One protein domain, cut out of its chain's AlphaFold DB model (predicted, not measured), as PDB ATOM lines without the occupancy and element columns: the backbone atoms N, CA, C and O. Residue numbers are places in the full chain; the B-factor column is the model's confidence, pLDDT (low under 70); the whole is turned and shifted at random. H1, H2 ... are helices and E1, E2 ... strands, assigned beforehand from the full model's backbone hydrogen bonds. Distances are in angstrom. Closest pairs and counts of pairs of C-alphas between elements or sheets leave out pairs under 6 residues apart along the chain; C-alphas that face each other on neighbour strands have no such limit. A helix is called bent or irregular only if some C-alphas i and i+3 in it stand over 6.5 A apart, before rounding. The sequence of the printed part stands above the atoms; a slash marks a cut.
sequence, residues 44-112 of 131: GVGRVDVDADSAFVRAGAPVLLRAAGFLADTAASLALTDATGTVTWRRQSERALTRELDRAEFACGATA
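Overview. This is residues 44 to 112 of the 131 residues of an uncharacterized protein of Amycolatopsis thermoflava (UniProt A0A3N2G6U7). A two-strand hairpin, E1 and E2, runs between a long helix, H1, along one side and a short helix, H2, on the other. Residues 46 to 47 and 110 to 111 form a short antiparallel pairing. The 69 printed residues hold H1, E1, E2, H2 in that order, class mixed; the sheet E1 - E2 is antiparallel. The whole is compact, radius of gyration of the C-alphas 11.9 A, and only just flat, spanning 31 by 28 by 15 A.

Along the chain. H1, residues 55 to 71, begins at C-alpha (184.597, 229.380, 147.804), measures 24.9 A and has a kink of 33 degrees near residue 63; it is only just irregular, C-alphas 59 and 62 being 6.6 A apart. E1 is residues 77 to 81, 12.7 A; E2 is 87 to 92, 13.4 A. H2, residues 96 to 103, 12.1 A, ends at C-alpha (167.844, 225.001, 169.997).

Arrangement. In the hairpin E1 and E2, antiparallel at 169 degrees, N 78 and O 91 are 2.9 A apart, within hydrogen-bond range. The closest C-alphas of H1 and E2, Val 57 and Trp 89, are 6.6 A apart; those of E2 and H2, Gln 92 and Thr 98, 6.8 A. H1 and H2 are apart. O i to N i+4 pairs within range: H1 8 of 13, H2 3 of 4.

Size, cuts and confidence. The farthest C-alphas, Gly 44 and Phe 70, are 32.2 A apart. The printed part has no cut, its three links between named elements are tight, and no printed residue is under 70 in pLDDT.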
ATOM      1  N   GLY A  44     175.686 229.858 174.742       70.00
ATOM      2  CA  GLY A  44     175.800 231.310 174.617       70.00
ATOM      3  C   GLY A  44     176.598 231.715 173.378       70.00
ATOM      4  O   GLY A  44     177.359 232.690 173.414       70.00
ATOM      5  N   VAL A  45     176.504 230.929 172.299       74.56
ATOM      6  CA  VAL A  45     177.304 231.168 171.096       74.56
ATOM      7  C   VAL A  45     176.830 232.424 170.379       74.56
ATOM      8  O   VAL A  45     175.640 232.679 170.199       74.56
ATOM      9  N   GLY A  46     177.797 233.228 169.939       79.69
ATOM     10  CA  GLY A  46     177.506 234.351 169.060       79.69
ATOM     11  C   GLY A  46     177.011 233.859 167.702       79.69
ATOM     12  O   GLY A  46     177.313 232.737 167.282       79.69
ATOM     13  N   ARG A  47     176.297 234.733 166.992       83.81
ATOM     14  CA  ARG A  47     175.942 234.523 165.592       83.81
ATOM     15  C   ARG A  47     176.597 235.589 164.731       83.81
ATOM     16  O   ARG A  47     176.531 236.770 165.065       83.81
ATOM     17  N   VAL A  48     177.223 235.162 163.647       89.44
ATOM     18  CA  VAL A  48     177.812 236.044 162.639       89.44
ATOM     19  C   VAL A  48     177.141 235.814 161.295       89.44
ATOM     20  O   VAL A  48     176.567 234.747 161.058       89.44
ATOM     21  N   ASP A  49     177.202 236.822 160.430       91.00
ATOM     22  CA  ASP A  49     176.806 236.649 159.039       91.00
ATOM     23  C   ASP A  49     177.833 235.779 158.309       91.00
ATOM     24  O   ASP A  49     179.037 235.870 158.568       91.00
ATOM     25  N   VAL A  50     177.350 234.900 157.437       91.56
ATOM     26  CA  VAL A  50     178.184 233.941 156.711       91.56
ATOM     27  C   VAL A  50     177.842 233.977 155.234       91.56
ATOM     28  O   VAL A  50     176.681 233.867 154.845       91.56
ATOM     29  N   ASP A  51     178.876 234.067 154.403       90.94
ATOM     30  CA  ASP A  51     178.731 233.947 152.958       90.94
ATOM     31  C   ASP A  51     178.457 232.480 152.582       90.94
ATOM     32  O   ASP A  51     179.364 231.637 152.511       90.94
ATOM     33  N   ALA A  52     177.174 232.189 152.356       86.06
ATOM     34  CA  ALA A  52     176.678 230.879 151.950       86.06
ATOM     35  C   ALA A  52     177.200 230.439 150.572       86.06
ATOM     36  O   ALA A  52     177.189 229.245 150.280       86.06
ATOM     37  N   ASP A  53     177.708 231.368 149.764       92.19
ATOM     38  CA  ASP A  53     178.283 231.097 148.454       92.19
ATOM     39  C   ASP A  53     179.803 231.232 148.450       92.19
ATOM     40  O   ASP A  53     180.412 231.219 147.382       92.19
ATOM     41  N   SER A  54     180.456 231.298 149.612       94.88
ATOM     42  CA  SER A  54     181.917 231.380 149.687       94.88
ATOM     43  C   SER A  54     182.598 230.216 148.958       94.88
ATOM     44  O   SER A  54     182.058 229.114 148.832       94.88
ATOM     45  N   ALA A  55     183.839 230.422 148.504       96.06
ATOM     46  CA  ALA A  55     184.597 229.380 147.804       96.06
ATOM     47  C   ALA A  55     184.697 228.071 148.613       96.06
ATOM     48  O   ALA A  55     184.622 226.983 148.041       96.06
ATOM     49  N   PHE A  56     184.799 228.177 149.942       95.62
ATOM     50  CA  PHE A  56     184.805 227.033 150.848       95.62
ATOM     51  C   PHE A  56     183.481 226.257 150.816       95.62
ATOM     52  O   PHE A  56     183.495 225.032 150.683       95.62
ATOM     53  N   VAL A  57     182.339 226.949 150.869       96.69
ATOM     54  CA  VAL A  57     181.020 226.305 150.802       96.69
ATOM     55  C   VAL A  57     180.773 225.712 149.416       96.69
ATOM     56  O   VAL A  57     180.391 224.547 149.322       96.69
ATOM     57  N   ARG A  58     181.078 226.445 148.337       96.94
ATOM     58  CA  ARG A  58     180.917 225.946 146.959       96.94
ATOM     59  C   ARG A  58     181.734 224.685 146.687       96.94
ATOM     60  O   ARG A  58     181.269 223.807 145.967       96.94
ATOM     61  N   ALA A  59     182.928 224.575 147.268       96.88
ATOM     62  CA  ALA A  59     183.766 223.389 147.126       96.88
ATOM     63  C   ALA A  59     183.320 222.233 148.042       96.88
ATOM     64  O   ALA A  59     183.267 221.082 147.609       96.88
ATOM     65  N   GLY A  60     183.003 222.518 149.308       96.12
ATOM     66  CA  GLY A  60     182.740 221.494 150.323       96.12
ATOM     67  C   GLY A  60     181.309 220.956 150.331       96.12
ATOM     68  O   GLY A  60     181.103 219.754 150.520       96.12
ATOM     69  N   ALA A  61     180.309 221.812 150.108       95.50
ATOM     70  CA  ALA A  61     178.904 221.429 150.233       95.50
ATOM     71  C   ALA A  61     178.510 220.299 149.267       95.50
ATOM     72  O   ALA A  61     177.864 219.354 149.723       95.50
ATOM     73  N   PRO A  62     178.942 220.284 147.987       95.31
ATOM     74  CA  PRO A  62     178.653 219.166 147.086       95.31
ATOM     75  C   PRO A  62     179.187 217.817 147.585       95.31
ATOM     76  O   PRO A  62     178.545 216.785 147.390       95.31
ATOM     77  N   VAL A  63     180.340 217.803 148.263       94.62
ATOM     78  CA  VAL A  63     180.921 216.575 148.828       94.62
ATOM     79  C   VAL A  63     180.056 216.052 149.973       94.62
ATOM     80  O   VAL A  63     179.694 214.874 149.977       94.62
ATOM     81  N   LEU A  64     179.664 216.929 150.902       93.88
ATOM     82  CA  LEU A  64     178.783 216.557 152.013       93.88
ATOM     83  C   LEU A  64     177.374 216.185 151.545       93.88
ATOM     84  O   LEU A  64     176.761 215.290 152.119       93.88
ATOM     85  N   LEU A  65     176.865 216.811 150.484       91.88
ATOM     86  CA  LEU A  65     175.581 216.454 149.878       91.88
ATOM     87  C   LEU A  65     175.582 215.024 149.335       91.88
ATOM     88  O   LEU A  65     174.620 214.294 149.569       91.88
ATOM     89  N   ARG A  66     176.667 214.597 148.675       90.88
ATOM     90  CA  ARG A  66     176.816 213.197 148.249       90.88
ATOM     91  C   ARG A  66     176.872 212.247 149.444       90.88
ATOM     92  O   ARG A  66     176.233 211.203 149.410       90.88
ATOM     93  N   ALA A  67     177.575 212.629 150.512       88.50
ATOM     94  CA  ALA A  67     177.638 211.830 151.735       88.50
ATOM     95  C   ALA A  67     176.277 211.724 152.449       88.50
ATOM     96  O   ALA A  67     175.955 210.689 153.026       88.50
ATOM     97  N   ALA A  68     175.451 212.771 152.376       85.94
ATOM     98  CA  ALA A  68     174.148 212.803 153.028       85.94
ATOM     99  C   ALA A  68     173.178 211.733 152.498       85.94
ATOM    100  O   ALA A  68     172.276 211.336 153.230       85.94
ATOM    101  N   GLY A  69     173.372 211.240 151.269       80.25
ATOM    102  CA  GLY A  69     172.604 210.112 150.735       80.25
ATOM    103  C   GLY A  69     172.753 208.838 151.575       80.25
ATOM    104  O   GLY A  69     171.777 208.125 151.771       80.25
ATOM    105  N   PHE A  70     173.933 208.597 152.156       82.94
ATOM    106  CA  PHE A  70     174.181 207.439 153.030       82.94
ATOM    107  C   PHE A  70     173.582 207.592 154.434       82.94
ATOM    108  O   PHE A  70     173.548 206.631 155.197       82.94
ATOM    109  N   LEU A  71     173.141 208.799 154.788       82.81
ATOM    110  CA  LEU A  71     172.652 209.160 156.119       82.81
ATOM    111  C   LEU A  71     171.152 209.480 156.125       82.81
ATOM    112  O   LEU A  71     170.643 209.948 157.141       82.81
ATOM    113  N   ALA A  72     170.452 209.259 155.008       76.50
ATOM    114  CA  ALA A  72     169.070 209.693 154.807       76.50
ATOM    115  C   ALA A  72     168.091 209.141 155.862       76.50
ATOM    116  O   ALA A  72     167.199 209.873 156.276       76.50
ATOM    117  N   ASP A  73     168.331 207.927 156.369       79.12
ATOM    118  CA  ASP A  73     167.501 207.276 157.399       79.12
ATOM    119  C   ASP A  73     168.126 207.323 158.803       79.12
ATOM    120  O   ASP A  73     167.679 206.663 159.741       79.12
ATOM    121  N   THR A  74     169.195 208.102 158.962       76.19
ATOM    122  CA  THR A  74     169.810 208.367 160.264       76.19
ATOM    123  C   THR A  74     169.418 209.772 160.690       76.19
ATOM    124  O   THR A  74     169.546 210.697 159.893       76.19
ATOM    125  N   ALA A  75     168.951 209.962 161.925       83.50
ATOM    126  CA  ALA A  75     168.675 211.288 162.484       83.50
ATOM    127  C   ALA A  75     169.996 212.068 162.650       83.50
ATOM    128  O   ALA A  75     170.607 212.078 163.719       83.50
ATOM    129  N   ALA A  76     170.495 212.649 161.558       87.31
ATOM    130  CA  ALA A  76     171.852 213.160 161.434       87.31
ATOM    131  C   ALA A  76     171.891 214.512 160.717       87.31
ATOM    132  O   ALA A  76     171.055 214.849 159.874       87.31
ATOM    133  N   SER A  77     172.923 215.289 161.035       90.75
ATOM    134  CA  SER A  77     173.231 216.546 160.363       90.75
ATOM    135  C   SER A  77     174.688 216.575 159.953       90.75
ATOM    136  O   SER A  77     175.568 216.143 160.693       90.75
ATOM    137  N   LEU A  78     174.934 217.152 158.785       93.25
ATOM    138  CA  LEU A  78     176.260 217.494 158.298       93.25
ATOM    139  C   LEU A  78     176.407 219.011 158.294       93.25
ATOM    140  O   LEU A  78     175.444 219.734 158.022       93.25
ATOM    141  N   ALA A  79     177.608 219.489 158.592       94.12
ATOM    142  CA  ALA A  79     177.925 220.906 158.582       94.12
ATOM    143  C   ALA A  79     179.351 221.143 158.089       94.12
ATOM    144  O   ALA A  79     180.235 220.310 158.293       94.12
ATOM    145  N   LEU A  80     179.558 222.300 157.468       95.69
ATOM    146  CA  LEU A  80     180.880 222.869 157.247       95.69
ATOM    147  C   LEU A  80     181.128 223.918 158.318       95.69
ATOM    148  O   LEU A  80     180.277 224.777 158.560       95.69
ATOM    149  N   THR A  81     182.304 223.852 158.931       94.12
ATOM    150  CA  THR A  81     182.782 224.875 159.855       94.12
ATOM    151  C   THR A  81     184.081 225.453 159.335       94.12
ATOM    152  O   THR A  81     184.955 224.704 158.893       94.12
ATOM    153  N   ASP A  82     184.223 226.771 159.401       91.19
ATOM    154  CA  ASP A  82     185.502 227.409 159.112       91.19
ATOM    155  C   ASP A  82     186.545 227.131 160.216       91.19
ATOM    156  O   ASP A  82     186.274 226.474 161.227       91.19
ATOM    157  N   ALA A  83     187.756 227.660 160.039       89.31
ATOM    158  CA  ALA A  83     188.861 227.474 160.981       89.31
ATOM    159  C   ALA A  83     188.605 228.067 162.383       89.31
ATOM    160  O   ALA A  83     189.326 227.746 163.329       89.31
ATOM    161  N   THR A  84     187.603 228.934 162.534       86.50
ATOM    162  CA  THR A  84     187.211 229.528 163.820       86.50
ATOM    163  C   THR A  84     186.133 228.721 164.541       86.50
ATOM    164  O   THR A  84     185.841 229.003 165.704       86.50
ATOM    165  N   GLY A  85     185.580 227.696 163.886       88.19
ATOM    166  CA  GLY A  85     184.456 226.917 164.393       88.19
ATOM    167  C   GLY A  85     183.101 227.566 164.110       88.19
ATOM    168  O   GLY A  85     182.135 227.259 164.810       88.19
ATOM    169  N   THR A  86     183.018 228.462 163.121       91.94
ATOM    170  CA  THR A  86     181.751 229.054 162.673       91.94
ATOM    171  C   THR A  86     181.091 228.150 161.644       91.94
ATOM    172  O   THR A  86     181.722 227.779 160.655       91.94
ATOM    173  N   VAL A  87     179.822 227.797 161.851       94.06
ATOM    174  CA  VAL A  87     179.041 226.982 160.907       94.06
ATOM    175  C   VAL A  87     178.711 227.816 159.668       94.06
ATOM    176  O   VAL A  87     177.908 228.743 159.739       94.06
ATOM    177  N   THR A  88     179.295 227.486 158.519       95.31
ATOM    178  CA  THR A  88     179.095 228.219 157.253       95.31
ATOM    179  C   THR A  88     178.028 227.587 156.367       95.31
ATOM    180  O   THR A  88     177.396 228.264 155.562       95.31
ATOM    181  N   TRP A  89     177.786 226.288 156.535       95.25
ATOM    182  CA  TRP A  89     176.763 225.536 155.817       95.25
ATOM    183  C   TRP A  89     176.292 224.358 156.667       95.25
ATOM    184  O   TRP A  89     177.079 223.775 157.414       95.25
ATOM    185  N   ARG A  90     175.018 223.973 156.540       93.12
ATOM    186  CA  ARG A  90     174.433 222.839 157.266       93.12
ATOM    187  C   ARG A  90     173.317 222.185 156.459       93.12
ATOM    188  O   ARG A  90     172.512 222.879 155.841       93.12
ATOM    189  N   ARG A  91     173.215 220.858 156.552       91.25
ATOM    190  CA  ARG A  91     172.080 220.067 156.062       91.25
ATOM    191  C   ARG A  91     171.726 218.955 157.038       91.25
ATOM    192  O   ARG A  91     172.612 218.276 157.550       91.25
ATOM    193  N   GLN A  92     170.433 218.739 157.231       89.06
ATOM    194  CA  GLN A  92     169.877 217.642 158.018       89.06
ATOM    195  C   GLN A  92     169.305 216.562 157.095       89.06
ATOM    196  O   GLN A  92     168.891 216.864 155.971       89.06
ATOM    197  N   SER A  93     169.282 215.313 157.558       84.06
ATOM    198  CA  SER A  93     168.590 214.213 156.872       84.06
ATOM    199  C   SER A  93     167.071 214.393 156.896       84.06
ATOM    200  O   SER A  93     166.406 214.176 155.887       84.06
ATOM    201  N   GLU A  94     166.534 214.894 158.009       82.00
ATOM    202  CA  GLU A  94     165.103 215.088 158.227       82.00
ATOM    203  C   GLU A  94     164.776 216.469 158.816       82.00
ATOM    204  O   GLU A  94     165.532 217.056 159.591       82.00
ATOM    205  N   ARG A  95     163.602 217.005 158.451       77.75
ATOM    206  CA  ARG A  95     163.166 218.357 158.854       77.75
ATOM    207  C   ARG A  95     162.900 218.487 160.353       77.75
ATOM    208  O   ARG A  95     163.016 219.585 160.895       77.75
ATOM    209  N   ALA A  96     162.523 217.396 161.020       79.88
ATOM    210  CA  ALA A  96     162.253 217.402 162.456       79.88
ATOM    211  C   ALA A  96     163.504 217.792 163.266       79.88
ATOM    212  O   ALA A  96     163.403 218.535 164.244       79.88
ATOM    213  N   LEU A  97     164.687 217.395 162.782       84.44
ATOM    214  CA  LEU A  97     165.973 217.650 163.427       84.44
ATOM    215  C   LEU A  97     166.363 219.138 163.421       84.44
ATOM    216  O   LEU A  97     167.097 219.597 164.295       84.44
ATOM    217  N   THR A  98     165.850 219.929 162.474       82.62
ATOM    218  CA  THR A  98     166.187 221.354 162.348       82.62
ATOM    219  C   THR A  98     165.895 222.127 163.634       82.62
ATOM    220  O   THR A  98     166.763 222.847 164.121       82.62
ATOM    221  N   ARG A  99     164.711 221.938 164.239       82.50
ATOM    222  CA  ARG A  99     164.320 222.683 165.452       82.50
ATOM    223  C   ARG A  99     165.161 222.319 166.670       82.50
ATOM    224  O   ARG A  99     165.324 223.154 167.556       82.50
ATOM    225  N   GLU A 100     165.615 221.075 166.761       85.38
ATOM    226  CA  GLU A 100     166.460 220.624 167.868       85.38
ATOM    227  C   GLU A 100     167.878 221.165 167.726       85.38
ATOM    228  O   GLU A 100     168.427 221.692 168.689       85.38
ATOM    229  N   LEU A 101     168.431 221.131 166.514       87.50
ATOM    230  CA  LEU A 101     169.757 221.678 166.240       87.50
ATOM    231  C   LEU A 101     169.799 223.198 166.383       87.50
ATOM    232  O   LEU A 101     170.790 223.729 166.869       87.50
ATOM    233  N   ASP A 102     168.735 223.904 166.007       85.44
ATOM    234  CA  ASP A 102     168.646 225.349 166.227       85.44
ATOM    235  C   ASP A 102     168.584 225.684 167.726       85.44
ATOM    236  O   ASP A 102     169.244 226.621 168.165       85.44
ATOM    237  N   ARG A 103     167.862 224.883 168.526       82.94
ATOM    238  CA  ARG A 103     167.844 225.001 169.997       82.94
ATOM    239  C   ARG A 103     169.194 224.680 170.635       82.94
ATOM    240  O   ARG A 103     169.538 225.292 171.636       82.94
ATOM    241  N   ALA A 104     169.955 223.758 170.051       82.31
ATOM    242  CA  ALA A 104     171.325 223.451 170.456       82.31
ATOM    243  C   ALA A 104     172.353 224.483 169.947       82.31
ATOM    244  O   ALA A 104     173.554 224.231 170.000       82.31
ATOM    245  N   GLU A 105     171.882 225.616 169.417       84.81
ATOM    246  CA  GLU A 105     172.693 226.695 168.858       84.81
ATOM    247  C   GLU A 105     173.633 226.233 167.724       84.81
ATOM    248  O   GLU A 105     174.699 226.796 167.494       84.81
ATOM    249  N   PHE A 106     173.225 225.211 166.966       87.56
ATOM    250  CA  PHE A 106     173.991 224.614 165.872       87.56
ATOM    251  C   PHE A 106     173.443 225.031 164.502       87.56
ATOM    252  O   PHE A 106     173.106 224.184 163.680       87.56
ATOM    253  N   ALA A 107     173.308 226.331 164.243       90.06
ATOM    254  CA  ALA A 107     172.788 226.882 162.983       90.06
ATOM    255  C   ALA A 107     173.871 227.606 162.168       90.06
ATOM    256  O   ALA A 107     174.909 227.967 162.712       90.06
ATOM    257  N   CYS A 108     173.632 227.867 160.874       92.44
ATOM    258  CA  CYS A 108     174.554 228.694 160.084       92.44
ATOM    259  C   CYS A 108     174.759 230.067 160.748       92.44
ATOM    260  O   CYS A 108     173.789 230.728 161.146       92.44
ATOM    261  N   GLY A 109     176.025 230.461 160.877       90.88
ATOM    262  CA  GLY A 109     176.491 231.638 161.602       90.88
ATOM    263  C   GLY A 109     176.822 231.396 163.075       90.88
ATOM    264  O   GLY A 109     177.452 232.256 163.684       90.88
ATOM    265  N   ALA A 110     176.434 230.265 163.669       89.31
ATOM    266  CA  ALA A 110     176.795 229.954 165.050       89.31
ATOM    267  C   ALA A 110     178.299 229.684 165.167       89.31
ATOM    268  O   ALA A 110     178.859 228.946 164.351       89.31
ATOM    269  N   THR A 111     178.944 230.262 166.183       85.19
ATOM    270  CA  THR A 111     180.391 230.130 166.391       85.19
ATOM    271  C   THR A 111     180.735 229.523 167.747       85.19
ATOM    272  O   THR A 111     180.494 230.106 168.804       85.19
ATOM    273  N   ALA A 112     181.357 228.343 167.717       70.75
ATOM    274  CA  ALA A 112     181.872 227.649 168.895       70.75
ATOM    275  C   ALA A 112     183.375 227.924 169.057       70.75
ATOM    276  O   ALA A 112     184.199 227.008 169.130       70.75
TER     277      ALA A 112